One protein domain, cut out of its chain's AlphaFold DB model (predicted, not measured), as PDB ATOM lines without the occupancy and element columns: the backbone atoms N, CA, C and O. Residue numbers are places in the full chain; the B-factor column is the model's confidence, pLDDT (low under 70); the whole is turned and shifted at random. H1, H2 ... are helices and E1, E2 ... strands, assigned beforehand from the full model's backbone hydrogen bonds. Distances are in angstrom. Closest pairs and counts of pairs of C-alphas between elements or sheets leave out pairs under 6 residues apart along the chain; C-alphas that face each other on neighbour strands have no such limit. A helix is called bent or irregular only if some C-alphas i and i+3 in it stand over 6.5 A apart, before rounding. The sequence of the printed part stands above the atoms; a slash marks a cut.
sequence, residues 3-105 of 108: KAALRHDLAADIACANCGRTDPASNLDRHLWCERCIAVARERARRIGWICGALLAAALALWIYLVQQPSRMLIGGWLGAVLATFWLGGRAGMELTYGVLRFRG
ATOM      1  N   LYS A   3     -36.148  12.493  55.629       50.19
ATOM      2  CA  LYS A   3     -36.272  13.084  54.276       50.19
ATOM      3  C   LYS A   3     -37.329  14.194  54.169       50.19
ATOM      4  O   LYS A   3     -37.180  15.065  53.322       50.19
ATOM      5  N   ALA A   4     -38.376  14.159  54.996       53.72
ATOM      6  CA  ALA A   4     -39.451  15.153  54.955       53.72
ATOM      7  C   ALA A   4     -39.032  16.487  55.600       53.72
ATOM      8  O   ALA A   4     -39.267  17.535  55.014       53.72
ATOM      9  N   ALA A   5     -38.325  16.446  56.736       50.81
ATOM     10  CA  ALA A   5     -37.822  17.648  57.406       50.81
ATOM     11  C   ALA A   5     -36.759  18.386  56.569       50.81
ATOM     12  O   ALA A   5     -36.840  19.597  56.411       50.81
ATOM     13  N   LEU A   6     -35.846  17.650  55.918       55.28
ATOM     14  CA  LEU A   6     -34.832  18.235  55.024       55.28
ATOM     15  C   LEU A   6     -35.450  18.990  53.828       55.28
ATOM     16  O   LEU A   6     -34.868  19.947  53.329       55.28
ATOM     17  N   ARG A   7     -36.631  18.566  53.350       53.50
ATOM     18  CA  ARG A   7     -37.343  19.257  52.261       53.50
ATOM     19  C   ARG A   7     -37.955  20.586  52.699       53.50
ATOM     20  O   ARG A   7     -38.056  21.470  51.858       53.50
ATOM     21  N   HIS A   8     -38.345  20.730  53.965       49.72
ATOM     22  CA  HIS A   8     -38.871  21.995  54.484       49.72
ATOM     23  C   HIS A   8     -37.765  23.046  54.654       49.72
ATOM     24  O   HIS A   8     -38.000  24.201  54.326       49.72
ATOM     25  N   ASP A   9     -36.549  22.642  55.039       54.09
ATOM     26  CA  ASP A   9     -35.383  23.543  55.061       54.09
ATOM     27  C   ASP A   9     -34.925  23.963  53.651       54.09
ATOM     28  O   ASP A   9     -34.493  25.095  53.457       54.09
ATOM     29  N   LEU A  10     -35.057  23.103  52.629       55.22
ATOM     30  CA  LEU A  10     -34.786  23.488  51.230       55.22
ATOM     31  C   LEU A  10     -35.823  24.464  50.646       55.22
ATOM     32  O   LEU A  10     -35.540  25.119  49.644       55.22
ATOM     33  N   ALA A  11     -37.017  24.520  51.240       56.19
ATOM     34  CA  ALA A  11     -38.063  25.472  50.886       56.19
ATOM     35  C   ALA A  11     -37.918  26.808  51.632       56.19
ATOM     36  O   ALA A  11     -38.710  27.715  51.392       56.19
ATOM     37  N   ALA A  12     -36.932  26.940  52.527       67.50
ATOM     38  CA  ALA A  12     -36.579  28.237  53.071       67.50
ATOM     39  C   ALA A  12     -36.011  29.099  51.937       67.50
ATOM     40  O   ALA A  12     -35.047  28.719  51.264       67.50
ATOM     41  N   ASP A  13     -36.633  30.252  51.712       79.50
ATOM     42  CA  ASP A  13     -36.120  31.241  50.777       79.50
ATOM     43  C   ASP A  13     -34.828  31.836  51.346       79.50
ATOM     44  O   ASP A  13     -34.811  32.406  52.439       79.50
ATOM     45  N   ILE A  14     -33.729  31.695  50.605       83.62
ATOM     46  CA  ILE A  14     -32.413  32.204  50.998       83.62
ATOM     47  C   ILE A  14     -32.067  33.384  50.094       83.62
ATOM     48  O   ILE A  14     -32.285  33.359  48.881       83.62
ATOM     49  N   ALA A  15     -31.513  34.444  50.682       84.62
ATOM     50  CA  ALA A  15     -31.059  35.597  49.922       84.62
ATOM     51  C   ALA A  15     -29.821  35.250  49.082       84.62
ATOM     52  O   ALA A  15     -28.821  34.734  49.583       84.62
ATOM     53  N   CYS A  16     -29.873  35.589  47.796       85.19
ATOM     54  CA  CYS A  16     -28.727  35.532  46.905       85.19
ATOM     55  C   CYS A  16     -27.601  36.435  47.431       85.19
ATOM     56  O   CYS A  16     -27.803  37.632  47.629       85.19
ATOM     57  N   ALA A  17     -26.391  35.896  47.573       83.00
ATOM     58  CA  ALA A  17     -25.239  36.622  48.114       83.00
ATOM     59  C   ALA A  17     -24.771  37.798  47.234       83.00
ATOM     60  O   ALA A  17     -24.043  38.665  47.708       83.00
ATOM     61  N   ASN A  18     -25.163  37.828  45.954       83.00
ATOM     62  CA  ASN A  18     -24.792  38.902  45.031       83.00
ATOM     63  C   ASN A  18     -25.864  39.995  44.936       83.00
ATOM     64  O   ASN A  18     -25.540  41.158  45.118       83.00
ATOM     65  N   CYS A  19     -27.124  39.640  44.648       84.31
ATOM     66  CA  CYS A  19     -28.198  40.617  44.413       84.31
ATOM     67  C   CYS A  19     -29.207  40.767  45.563       84.31
ATOM     68  O   CYS A  19     -30.144  41.550  45.437       84.31
ATOM     69  N   GLY A  20     -29.091  39.978  46.634       83.00
ATOM     70  CA  GLY A  20     -29.983  40.028  47.798       83.00
ATOM     71  C   GLY A  20     -31.405  39.505  47.566       83.00
ATOM     72  O   GLY A  20     -32.196  39.471  48.503       83.00
ATOM     73  N   ARG A  21     -31.752  39.081  46.343       84.94
ATOM     74  CA  ARG A  21     -33.068  38.499  46.044       84.94
ATOM     75  C   ARG A  21     -33.237  37.172  46.779       84.94
ATOM     76  O   ARG A  21     -32.361  36.317  46.690       84.94
ATOM     77  N   THR A  22     -34.363  37.011  47.462       85.44
ATOM     78  CA  THR A  22     -34.788  35.750  48.068       85.44
ATOM     79  C   THR A  22     -35.290  34.814  46.978       85.44
ATOM     80  O   THR A  22     -36.252  35.133  46.282       85.44
ATOM     81  N   ASP A  23     -34.608  33.690  46.817       83.19
ATOM     82  CA  ASP A  23     -35.002  32.598  45.934       83.19
ATOM     83  C   ASP A  23     -34.951  31.291  46.756       83.19
ATOM     84  O   ASP A  23     -34.173  31.199  47.717       83.19
ATOM     85  N   PRO A  24     -35.748  30.268  46.408       82.50
ATOM     86  CA  PRO A  24     -35.714  28.992  47.111       82.50
ATOM     87  C   PRO A  24     -34.316  28.384  47.004       82.50
ATOM     88  O   PRO A  24     -33.694  28.440  45.939       82.50
ATOM     89  N   ALA A  25     -33.829  27.763  48.081       79.38
ATOM     90  CA  ALA A  25     -32.461  27.247  48.166       79.38
ATOM     91  C   ALA A  25     -32.072  26.314  46.999       79.38
ATOM     92  O   ALA A  25     -30.906  26.253  46.617       79.38
ATOM     93  N   SER A  26     -33.043  25.623  46.389       81.31
ATOM     94  CA  SER A  26     -32.839  24.772  45.208       81.31
ATOM     95  C   SER A  26     -32.435  25.523  43.932       81.31
ATOM     96  O   SER A  26     -31.861  24.910  43.037       81.31
ATOM     97  N   ASN A  27     -32.742  26.820  43.829       80.56
ATOM     98  CA  ASN A  27     -32.423  27.672  42.676       80.56
ATOM     99  C   ASN A  27     -31.098  28.434  42.838       80.56
ATOM    100  O   ASN A  27     -30.687  29.163  41.929       80.56
ATOM    101  N   LEU A  28     -30.434  28.295  43.987       84.12
ATOM    102  CA  LEU A  28     -29.133  28.895  44.244       84.12
ATOM    103  C   LEU A  28     -28.020  27.865  43.995       84.12
ATOM    104  O   LEU A  28     -28.140  26.693  44.345       84.12
ATOM    105  N   ASP A  29     -26.900  28.308  43.416       84.50
ATOM    106  CA  ASP A  29     -25.694  27.471  43.320       84.50
ATOM    107  C   ASP A  29     -25.063  27.247  44.710       84.50
ATOM    108  O   ASP A  29     -25.393  27.921  45.685       84.50
ATOM    109  N   ARG A  30     -24.103  26.321  44.808       80.44
ATOM    110  CA  ARG A  30     -23.233  26.091  45.979       80.44
ATOM    111  C   ARG A  30     -22.643  27.362  46.637       80.44
ATOM    112  O   ARG A  30     -22.152  27.278  47.758       80.44
ATOM    113  N   HIS A  31     -22.613  28.516  45.973       77.69
ATOM    114  CA  HIS A  31     -22.172  29.815  46.508       77.69
ATOM    115  C   HIS A  31     -23.309  30.810  46.745       77.69
ATOM    116  O   HIS A  31     -23.060  32.006  46.869       77.69
ATOM    117  N   LEU A  32     -24.550  30.333  46.820       85.19
ATOM    118  CA  LEU A  32     -25.728  31.152  47.083       85.19
ATOM    119  C   LEU A  32     -25.953  32.231  46.014       85.19
ATOM    120  O   LEU A  32     -26.371  33.346  46.313       85.19
ATOM    121  N   TRP A  33     -25.637  31.924  44.756       86.31
ATOM    122  CA  TRP A  33     -25.901  32.810  43.623       86.31
ATOM    123  C   TRP A  33     -27.080  32.286  42.821       86.31
ATOM    124  O   TRP A  33     -27.116  31.107  42.472       86.31
ATOM    125  N   CYS A  34     -28.017  33.172  42.491       86.88
ATOM    126  CA  CYS A  34     -29.101  32.847  41.573       86.88
ATOM    127  C   CYS A  34     -28.602  32.803  40.118       86.88
ATOM    128  O   CYS A  34     -27.621  33.461  39.746       86.88
ATOM    129  N   GLU A  35     -29.322  32.076  39.265       86.56
ATOM    130  CA  GLU A  35     -28.959  31.850  37.860       86.56
ATOM    131  C   GLU A  35     -28.763  33.151  37.062       86.56
ATOM    132  O   GLU A  35     -27.844  33.267  36.247       86.56
ATOM    133  N   ARG A  36     -29.546  34.196  37.372       86.31
ATOM    134  CA  ARG A  36     -29.397  35.528  36.761       86.31
ATOM    135  C   ARG A  36     -28.038  36.158  37.068       86.31
ATOM    136  O   ARG A  36     -27.400  36.700  36.168       86.31
ATOM    137  N   CYS A  37     -27.581  36.083  38.320       84.81
ATOM    138  CA  CYS A  37     -26.281  36.634  38.714       84.81
ATOM    139  C   CYS A  37     -25.135  35.883  38.034       84.81
ATOM    140  O   CYS A  37     -24.171  36.504  37.584       84.81
ATOM    141  N   ILE A  38     -25.272  34.565  37.885       84.31
ATOM    142  CA  ILE A  38     -24.304  33.727  37.171       84.31
ATOM    143  C   ILE A  38     -24.246  34.119  35.690       84.31
ATOM    144  O   ILE A  38     -23.153  34.309  35.153       84.31
ATOM    145  N   ALA A  39     -25.396  34.295  35.035       87.12
ATOM    146  CA  ALA A  39     -25.461  34.708  33.635       87.12
ATOM    147  C   ALA A  39     -24.809  36.083  33.410       87.12
ATOM    148  O   ALA A  39     -23.983  36.242  32.507       87.12
ATOM    149  N   VAL A  40     -25.100  37.062  34.273       86.88
ATOM    150  CA  VAL A  40     -24.496  38.404  34.200       86.88
ATOM    151  C   VAL A  40     -22.985  38.351  34.432       86.88
ATOM    152  O   VAL A  40     -22.228  38.998  33.704       86.88
ATOM    153  N   ALA A  41     -22.526  37.570  35.412       85.31
ATOM    154  CA  ALA A  41     -21.102  37.406  35.688       85.31
ATOM    155  C   ALA A  41     -20.363  36.741  34.519       85.31
ATOM    156  O   ALA A  41     -19.281  37.196  34.154       85.31
ATOM    157  N   ARG A  42     -20.962  35.726  33.880       84.44
ATOM    158  CA  ARG A  42     -20.412  35.100  32.667       84.44
ATOM    159  C   ARG A  42     -20.331  36.081  31.506       84.44
ATOM    160  O   ARG A  42     -19.301  36.141  30.843       84.44
ATOM    161  N   GLU A  43     -21.365  36.888  31.286       87.69
ATOM    162  CA  GLU A  43     -21.363  37.874  30.203       87.69
ATOM    163  C   GLU A  43     -20.326  38.984  30.437       87.69
ATOM    164  O   GLU A  43     -19.649  39.424  29.506       87.69
ATOM    165  N   ARG A  44     -20.155  39.430  31.687       85.12
ATOM    166  CA  ARG A  44     -19.080  40.366  32.051       85.12
ATOM    167  C   ARG A  44     -17.705  39.734  31.856       85.12
ATOM    168  O   ARG A  44     -16.856  40.361  31.232       85.12
ATOM    169  N   ALA A  45     -17.498  38.504  32.326       85.00
ATOM    170  CA  ALA A  45     -16.245  37.781  32.132       85.00
ATOM    171  C   ALA A  45     -15.924  37.591  30.642       85.00
ATOM    172  O   ALA A  45     -14.782  37.789  30.239       85.00
ATOM    173  N   ARG A  46     -16.938  37.313  29.810       85.62
ATOM    174  CA  ARG A  46     -16.811  37.245  28.349       85.62
ATOM    175  C   ARG A  46     -16.325  38.565  27.760       85.62
ATOM    176  O   ARG A  46     -15.337  38.580  27.031       85.62
ATOM    177  N   ARG A  47     -16.993  39.674  28.088       87.50
ATOM    178  CA  ARG A  47     -16.609  41.010  27.600       87.50
ATOM    179  C   ARG A  47     -15.207  41.411  28.047       87.50
ATOM    180  O   ARG A  47     -14.420  41.856  27.220       87.50
ATOM    181  N   ILE A  48     -14.883  41.213  29.323       85.88
ATOM    182  CA  ILE A  48     -13.558  41.528  29.873       85.88
ATOM    183  C   ILE A  48     -12.486  40.658  29.213       85.88
ATOM    184  O   ILE A  48     -11.458  41.185  28.807       85.88
ATOM    185  N   GLY A  49     -12.747  39.361  29.029       84.19
ATOM    186  CA  GLY A  49     -11.848  38.456  28.317       84.19
ATOM    187  C   GLY A  49     -11.516  38.963  26.916       84.19
ATOM    188  O   GLY A  49     -10.343  39.142  26.600       84.19
ATOM    189  N   TRP A  50     -12.529  39.295  26.108       86.50
ATOM    190  CA  TRP A  50     -12.317  39.859  24.769       86.50
ATOM    191  C   TRP A  50     -11.520  41.169  24.781       86.50
ATOM    192  O   TRP A  50     -10.629  41.332  23.951       86.50
ATOM    193  N   ILE A  51     -11.798  42.081  25.720       89.56
ATOM    194  CA  ILE A  51     -11.058  43.347  25.852       89.56
ATOM    195  C   ILE A  51      -9.589  43.082  26.205       89.56
ATOM    196  O   ILE A  51      -8.700  43.632  25.562       89.56
ATOM    197  N   CYS A  52      -9.317  42.210  27.180       87.94
ATOM    198  CA  CYS A  52      -7.955  41.832  27.561       87.94
ATOM    199  C   CYS A  52      -7.199  41.181  26.396       87.94
ATOM    200  O   CYS A  52      -6.054  41.543  26.130       87.94
ATOM    201  N   GLY A  53      -7.847  40.265  25.670       87.75
ATOM    202  CA  GLY A  53      -7.282  39.655  24.467       87.75
ATOM    203  C   GLY A  53      -6.965  40.692  23.389       87.75
ATOM    204  O   GLY A  53      -5.876  40.663  22.818       87.75
ATOM    205  N   ALA A  54      -7.879  41.636  23.136       91.25
ATOM    206  CA  ALA A  54      -7.688  42.704  22.152       91.25
ATOM    207  C   ALA A  54      -6.519  43.622  22.523       91.25
ATOM    208  O   ALA A  54      -5.692  43.931  21.670       91.25
ATOM    209  N   LEU A  55      -6.419  44.018  23.795       92.94
ATOM    210  CA  LEU A  55      -5.325  44.854  24.291       92.94
ATOM    211  C   LEU A  55      -3.970  44.150  24.165       92.94
ATOM    212  O   LEU A  55      -3.015  44.763  23.698       92.94
ATOM    213  N   LEU A  56      -3.889  42.863  24.522       91.50
ATOM    214  CA  LEU A  56      -2.666  42.071  24.361       91.50
ATOM    215  C   LEU A  56      -2.259  41.936  22.891       91.50
ATOM    216  O   LEU A  56      -1.095  42.139  22.552       91.50
ATOM    217  N   ALA A  57      -3.213  41.629  22.012       92.06
ATOM    218  CA  ALA A  57      -2.966  41.511  20.580       92.06
ATOM    219  C   ALA A  57      -2.527  42.847  19.959       92.06
ATOM    220  O   ALA A  57      -1.585  42.876  19.170       92.06
ATOM    221  N   ALA A  58      -3.159  43.955  20.354       93.75
ATOM    222  CA  ALA A  58      -2.786  45.296  19.917       93.75
ATOM    223  C   ALA A  58      -1.388  45.691  20.412       93.75
ATOM    224  O   ALA A  58      -0.594  46.215  19.633       93.75
ATOM    225  N   ALA A  59      -1.059  45.396  21.673       94.31
ATOM    226  CA  ALA A  59       0.268  45.651  22.228       94.31
ATOM    227  C   ALA A  59       1.350  44.848  21.490       94.31
ATOM    228  O   ALA A  59       2.396  45.395  21.148       94.31
ATOM    229  N   LEU A  60       1.076  43.576  21.180       91.62
ATOM    230  CA  LEU A  60       1.980  42.734  20.398       91.62
ATOM    231  C   LEU A  60       2.152  43.264  18.970       91.62
ATOM    232  O   LEU A  60       3.278  43.389  18.497       91.62
ATOM    233  N   ALA A  61       1.058  43.613  18.290       91.06
ATOM    234  CA  ALA A  61       1.103  44.175  16.943       91.06
ATOM    235  C   ALA A  61       1.899  45.489  16.901       91.06
ATOM    236  O   ALA A  61       2.728  45.685  16.013       91.06
ATOM    237  N   LEU A  62       1.693  46.359  17.896       93.75
ATOM    238  CA  LEU A  62       2.436  47.607  18.038       93.75
ATOM    239  C   LEU A  62       3.929  47.348  18.276       93.75
ATOM    240  O   LEU A  62       4.768  47.992  17.652       93.75
ATOM    241  N   TRP A  63       4.268  46.380  19.129       91.50
ATOM    242  CA  TRP A  63       5.655  45.996  19.382       91.50
ATOM    243  C   TRP A  63       6.345  45.454  18.121       91.50
ATOM    244  O   TRP A  63       7.445  45.894  17.793       91.50
ATOM    245  N   ILE A  64       5.680  44.572  17.364       88.56
ATOM    246  CA  ILE A  64       6.194  44.048  16.086       88.56
ATOM    247  C   ILE A  64       6.461  45.196  15.107       88.56
ATOM    248  O   ILE A  64       7.499  45.224  14.444       88.56
ATOM    249  N   TYR A  65       5.536  46.154  15.026       87.62
ATOM    250  CA  TYR A  65       5.656  47.299  14.131       87.62
ATOM    251  C   TYR A  65       6.834  48.216  14.496       87.62
ATOM    252  O   TYR A  65       7.600  48.595  13.613       87.62
ATOM    253  N   LEU A  66       7.002  48.545  15.783       91.31
ATOM    254  CA  LEU A  66       8.022  49.492  16.248       91.31
ATOM    255  C   LEU A  66       9.429  48.888  16.338       91.31
ATOM    256  O   LEU A  66      10.401  49.578  16.042       91.31
ATOM    257  N   VAL A  67       9.545  47.628  16.769       88.94
ATOM    258  CA  VAL A  67      10.840  47.007  17.102       88.94
ATOM    259  C   VAL A  67      11.336  46.095  15.988       88.94
ATOM    260  O   VAL A  67      12.504  46.158  15.618       88.94
ATOM    261  N   GLN A  68      10.463  45.243  15.449       83.00
ATOM    262  CA  GLN A  68      10.891  44.162  14.561       83.00
ATOM    263  C   GLN A  68      10.945  44.577  13.084       83.00
ATOM    264  O   GLN A  68      11.674  43.940  12.329       83.00
ATOM    265  N   GLN A  69      10.181  45.607  12.684       78.75
ATOM    266  CA  GLN A  69       9.992  46.066  11.297       78.75
ATOM    267  C   GLN A  69       9.716  44.897  10.326       78.75
ATOM    268  O   GLN A  69      10.640  44.342   9.729       78.75
ATOM    269  N   PRO A  70       8.447  44.480  10.156       68.69
ATOM    270  CA  PRO A  70       8.119  43.220   9.497       68.69
ATOM    271  C   PRO A  70       8.659  43.162   8.062       68.69
ATOM    272  O   PRO A  70       8.234  43.907   7.177       68.69
ATOM    273  N   SER A  71       9.573  42.223   7.812       73.88
ATOM    274  CA  SER A  71      10.000  41.885   6.459       73.88
ATOM    275  C   SER A  71       8.841  41.214   5.712       73.88
ATOM    276  O   SER A  71       8.134  40.353   6.247       73.88
ATOM    277  N   ARG A  72       8.617  41.610   4.450       70.06
ATOM    278  CA  ARG A  72       7.441  41.187   3.660       70.06
ATOM    279  C   ARG A  72       7.309  39.663   3.496       70.06
ATOM    280  O   ARG A  72       6.204  39.187   3.267       70.06
ATOM    281  N   MET A  73       8.397  38.903   3.652       71.94
ATOM    282  CA  MET A  73       8.402  37.436   3.558       71.94
ATOM    283  C   MET A  73       7.656  36.723   4.701       71.94
ATOM    284  O   MET A  73       7.193  35.607   4.499       71.94
ATOM    285  N   LEU A  74       7.515  37.337   5.884       80.31
ATOM    286  CA  LEU A  74       7.009  36.664   7.097       80.31
ATOM    287  C   LEU A  74       5.659  37.202   7.600       80.31
ATOM    288  O   LEU A  74       5.239  36.892   8.715       80.31
ATOM    289  N   ILE A  75       4.941  37.980   6.785       82.19
ATOM    290  CA  ILE A  75       3.666  38.614   7.167       82.19
ATOM    291  C   ILE A  75       2.615  37.610   7.665       82.19
ATOM    292  O   ILE A  75       1.920  37.891   8.641       82.19
ATOM    293  N   GLY A  76       2.538  36.423   7.056       85.44
ATOM    294  CA  GLY A  76       1.603  35.378   7.485       85.44
ATOM    295  C   GLY A  76       1.876  34.871   8.905       85.44
ATOM    296  O   GLY A  76       0.940  34.666   9.674       85.44
ATOM    297  N   GLY A  77       3.152  34.738   9.287       87.06
ATOM    298  CA  GLY A  77       3.545  34.298  10.628       87.06
ATOM    299  C   GLY A  77       3.181  35.318  11.707       87.06
ATOM    300  O   GLY A  77       2.644  34.951  12.750       87.06
ATOM    301  N   TRP A  78       3.389  36.608  11.429       86.06
ATOM    302  CA  TRP A  78       3.038  37.685  12.359       86.06
ATOM    303  C   TRP A  78       1.529  37.827  12.552       86.06
ATOM    304  O   TRP A  78       1.070  37.966  13.685       86.06
ATOM    305  N   LEU A  79       0.750  37.726  11.471       88.19
ATOM    306  CA  LEU A  79      -0.712  37.687  11.561       88.19
ATOM    307  C   LEU A  79      -1.183  36.490  12.394       88.19
ATOM    308  O   LEU A  79      -2.036  36.649  13.268       88.19
ATOM    309  N   GLY A  80      -0.584  35.316  12.176       90.31
ATOM    310  CA  GLY A  80      -0.851  34.125  12.977       90.31
ATOM    311  C   GLY A  80      -0.566  34.340  14.465       90.31
ATOM    312  O   GLY A  80      -1.409  34.014  15.298       90.31
ATOM    313  N   ALA A  81       0.573  34.949  14.807       90.25
ATOM    314  CA  ALA A  81       0.948  35.232  16.191       90.25
ATOM    315  C   ALA A  81      -0.041  36.186  16.879       90.25
ATOM    316  O   ALA A  81      -0.523  35.884  17.968       90.25
ATOM    317  N   VAL A  82      -0.410  37.292  16.227       91.75
ATOM    318  CA  VAL A  82      -1.367  38.265  16.781       91.75
ATOM    319  C   VAL A  82      -2.740  37.626  17.004       91.75
ATOM    320  O   VAL A  82      -3.334  37.804  18.069       91.75
ATOM    321  N   LEU A  83      -3.229  36.838  16.042       91.94
ATOM    322  CA  LEU A  83      -4.504  36.126  16.174       91.94
ATOM    323  C   LEU A  83      -4.462  35.063  17.278       91.94
ATOM    324  O   LEU A  83      -5.415  34.944  18.048       91.94
ATOM    325  N   ALA A  84      -3.359  34.323  17.394       92.00
ATOM    326  CA  ALA A  84      -3.175  33.341  18.456       92.00
ATOM    327  C   ALA A  84      -3.162  34.013  19.837       92.00
ATOM    328  O   ALA A  84      -3.856  33.558  20.747       92.00
ATOM    329  N   THR A  85      -2.443  35.127  19.990       91.75
ATOM    330  CA  THR A  85      -2.412  35.913  21.230       91.75
ATOM    331  C   THR A  85      -3.786  36.473  21.577       91.75
ATOM    332  O   THR A  85      -4.202  36.387  22.731       91.75
ATOM    333  N   PHE A  86      -4.521  36.991  20.592       90.81
ATOM    334  CA  PHE A  86      -5.890  37.463  20.781       90.81
ATOM    335  C   PHE A  86      -6.808  36.350  21.297       90.81
ATOM    336  O   PHE A  86      -7.516  36.535  22.288       90.81
ATOM    337  N   TRP A  87      -6.770  35.180  20.655       90.56
ATOM    338  CA  TRP A  87      -7.636  34.056  20.996       90.56
ATOM    339  C   TRP A  87      -7.301  33.460  22.368       90.56
ATOM    340  O   TRP A  87      -8.195  33.273  23.197       90.56
ATOM    341  N   LEU A  88      -6.015  33.220  22.643       90.12
ATOM    342  CA  LEU A  88      -5.552  32.697  23.929       90.12
ATOM    343  C   LEU A  88      -5.793  33.696  25.062       90.12
ATOM    344  O   LEU A  88      -6.315  33.312  26.108       90.12
ATOM    345  N   GLY A  89      -5.477  34.977  24.849       85.00
ATOM    346  CA  GLY A  89      -5.716  36.041  25.825       85.00
ATOM    347  C   GLY A  89      -7.203  36.230  26.117       85.00
ATOM    348  O   GLY A  89      -7.597  36.354  27.276       85.00
ATOM    349  N   GLY A  90      -8.037  36.157  25.077       81.94
ATOM    350  CA  GLY A  90      -9.490  36.175  25.192       81.94
ATOM    351  C   GLY A  90     -10.008  35.035  26.060       81.94
ATOM    352  O   GLY A  90     -10.699  35.270  27.050       81.94
ATOM    353  N   ARG A  91      -9.627  33.800  25.725       83.94
ATOM    354  CA  ARG A  91     -10.059  32.594  26.439       83.94
ATOM    355  C   ARG A  91      -9.587  32.577  27.895       83.94
ATOM    356  O   ARG A  91     -10.406  32.391  28.794       83.94
ATOM    357  N   ALA A  92      -8.299  32.821  28.129       83.62
ATOM    358  CA  ALA A  92      -7.723  32.853  29.472       83.62
ATOM    359  C   ALA A  92      -8.346  33.970  30.324       83.62
ATOM    360  O   ALA A  92      -8.667  33.762  31.494       83.62
ATOM    361  N   GLY A  93      -8.591  35.141  29.728       81.19
ATOM    362  CA  GLY A  93      -9.238  36.261  30.402       81.19
ATOM    363  C   GLY A  93     -10.648  35.931  30.890       81.19
ATOM    364  O   GLY A  93     -11.012  36.337  31.993       81.19
ATOM    365  N   MET A  94     -11.433  35.158  30.135       80.31
ATOM    366  CA  MET A  94     -12.777  34.743  30.564       80.31
ATOM    367  C   MET A  94     -12.732  33.824  31.787       80.31
ATOM    368  O   MET A  94     -13.481  34.040  32.742       80.31
ATOM    369  N   GLU A  95     -11.842  32.831  31.777       79.38
ATOM    370  CA  GLU A  95     -11.702  31.870  32.876       79.38
ATOM    371  C   GLU A  95     -11.186  32.548  34.150       79.38
ATOM    372  O   GLU A  95     -11.775  32.393  35.224       79.38
ATOM    373  N   LEU A  96     -10.152  33.386  34.022       80.88
ATOM    374  CA  LEU A  96      -9.591  34.138  35.142       80.88
ATOM    375  C   LEU A  96     -10.594  35.138  35.715       80.88
ATOM    376  O   LEU A  96     -10.748  35.221  36.930       80.88
ATOM    377  N   THR A  97     -11.319  35.872  34.869       77.88
ATOM    378  CA  THR A  97     -12.279  36.879  35.344       77.88
ATOM    379  C   THR A  97     -13.451  36.225  36.065       77.88
ATOM    380  O   THR A  97     -13.871  36.719  37.110       77.88
ATOM    381  N   TYR A  98     -13.952  35.094  35.558       73.56
ATOM    382  CA  TYR A  98     -14.993  34.331  36.243       73.56
ATOM    383  C   TYR A  98     -14.497  33.784  37.590       73.56
ATOM    384  O   TYR A  98     -15.200  33.908  38.592       73.56
ATOM    385  N   GLY A  99     -13.264  33.267  37.643       75.31
ATOM    386  CA  GLY A  99     -12.620  32.851  38.890       75.31
ATOM    387  C   GLY A  99     -12.477  33.999  39.892       75.31
ATOM    388  O   GLY A  99     -12.884  33.871  41.044       75.31
ATOM    389  N   VAL A 100     -11.980  35.160  39.456       74.00
ATOM    390  CA  VAL A 100     -11.798  36.353  40.301       74.00
ATOM    391  C   VAL A 100     -13.134  36.903  40.800       74.00
ATOM    392  O   VAL A 100     -13.244  37.231  41.979       74.00
ATOM    393  N   LEU A 101     -14.157  36.986  39.942       71.38
ATOM    394  CA  LEU A 101     -15.520  37.354  40.345       71.38
ATOM    395  C   LEU A 101     -16.053  36.394  41.411       71.38
ATOM    396  O   LEU A 101     -16.709  36.833  42.353       71.38
ATOM    397  N   ARG A 102     -15.723  35.104  41.296       68.00
ATOM    398  CA  ARG A 102     -16.139  34.076  42.248       68.00
ATOM    399  C   ARG A 102     -15.408  34.167  43.588       68.00
ATOM    400  O   ARG A 102     -16.050  34.010  44.618       68.00
ATOM    401  N   PHE A 103     -14.114  34.491  43.598       71.06
ATOM    402  CA  PHE A 103     -13.370  34.744  44.840       71.06
ATOM    403  C   PHE A 103     -13.748  36.063  45.504       71.06
ATOM    404  O   PHE A 103     -13.643  36.189  46.722       71.06
ATOM    405  N   ARG A 104     -14.169  37.061  44.718       66.00
ATOM    406  CA  ARG A 104     -14.404  38.394  45.261       66.00
ATOM    407  C   ARG A 104     -15.613  38.484  46.173       66.00
ATOM    408  O   ARG A 104     -15.584  39.404  46.969       66.00
ATOM    409  N   GLY A 105     -16.599  37.583  46.118       56.78
ATOM    410  CA  GLY A 105     -17.627  37.409  47.161       56.78
ATOM    411  C   GLY A 105     -18.298  38.683  47.706       56.78
ATOM    412  O   GLY A 105     -18.826  38.653  48.812       56.78
TER     413      GLY A 105
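This is residues 3 to 105 of the 108 residues of an uncharacterized protein of Gemmatimonadetes bacterium (UniProt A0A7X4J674). A long helical hairpin, H2 and H3, makes most of the length of a rod; a small head at one end holds the strand hairpin E1 and E2, and the short helix H1 lies beyond it, with residues 3 to 8 sticking out. The printed part has 103 residues, with named elements in the order H1, E1, E2, H2, H3, and the two strands form an antiparallel sheet. The class is mostly helix. The whole is extended, with a radius of gyration of the C-alphas of 21.8 A and spans of 74 by 23 by 17 A.

H1, residues 3 to 10, touches no helix. E1, residues 13 to 15, and E2, residues 22 to 24, form an antiparallel hairpin at 136 degrees, with N 14 and O 23 within hydrogen-bond range at 3.0 A. H2, residues 35 to 68, and H3, residues 72 to 104, form a helical hairpin and touch, closest at the C-alphas of Gly 49 and Gly 93, 4.0 A apart. They run opposite ways at a shallow tilt of 32 degrees, only just short of steep. Every O i to N i+4 pair is within hydrogen-bond range in H2, against 3 of 4 in H1 and 27 of 29 in H3. H1 and H2 are apart.

H1 begins at C-alpha 3 (-36.272, 13.084, 54.276) and is 10.9 A long. E1 measures 6.7 A and E2 6.9 A. H2 is 47.8 A long and starts at C-alpha 35 (-28.959, 31.850, 37.860); it is neither bent nor irregular, but only just: C-alphas 65 and 68 are 6.1 A apart. H3 is 47.1 A long, ends at C-alpha 104 (-14.404, 38.394, 45.261), and is irregular, with C-alphas 73 and 76 at 8.1 A.

The C-alphas of Ala 4 and Ser 71, the two farthest apart, are 74.2 A apart. The printed part has no cut and no long link. Its mean pLDDT is 81.2; residues 3 to 12, 70, 102 and 104 to 105 are under 70.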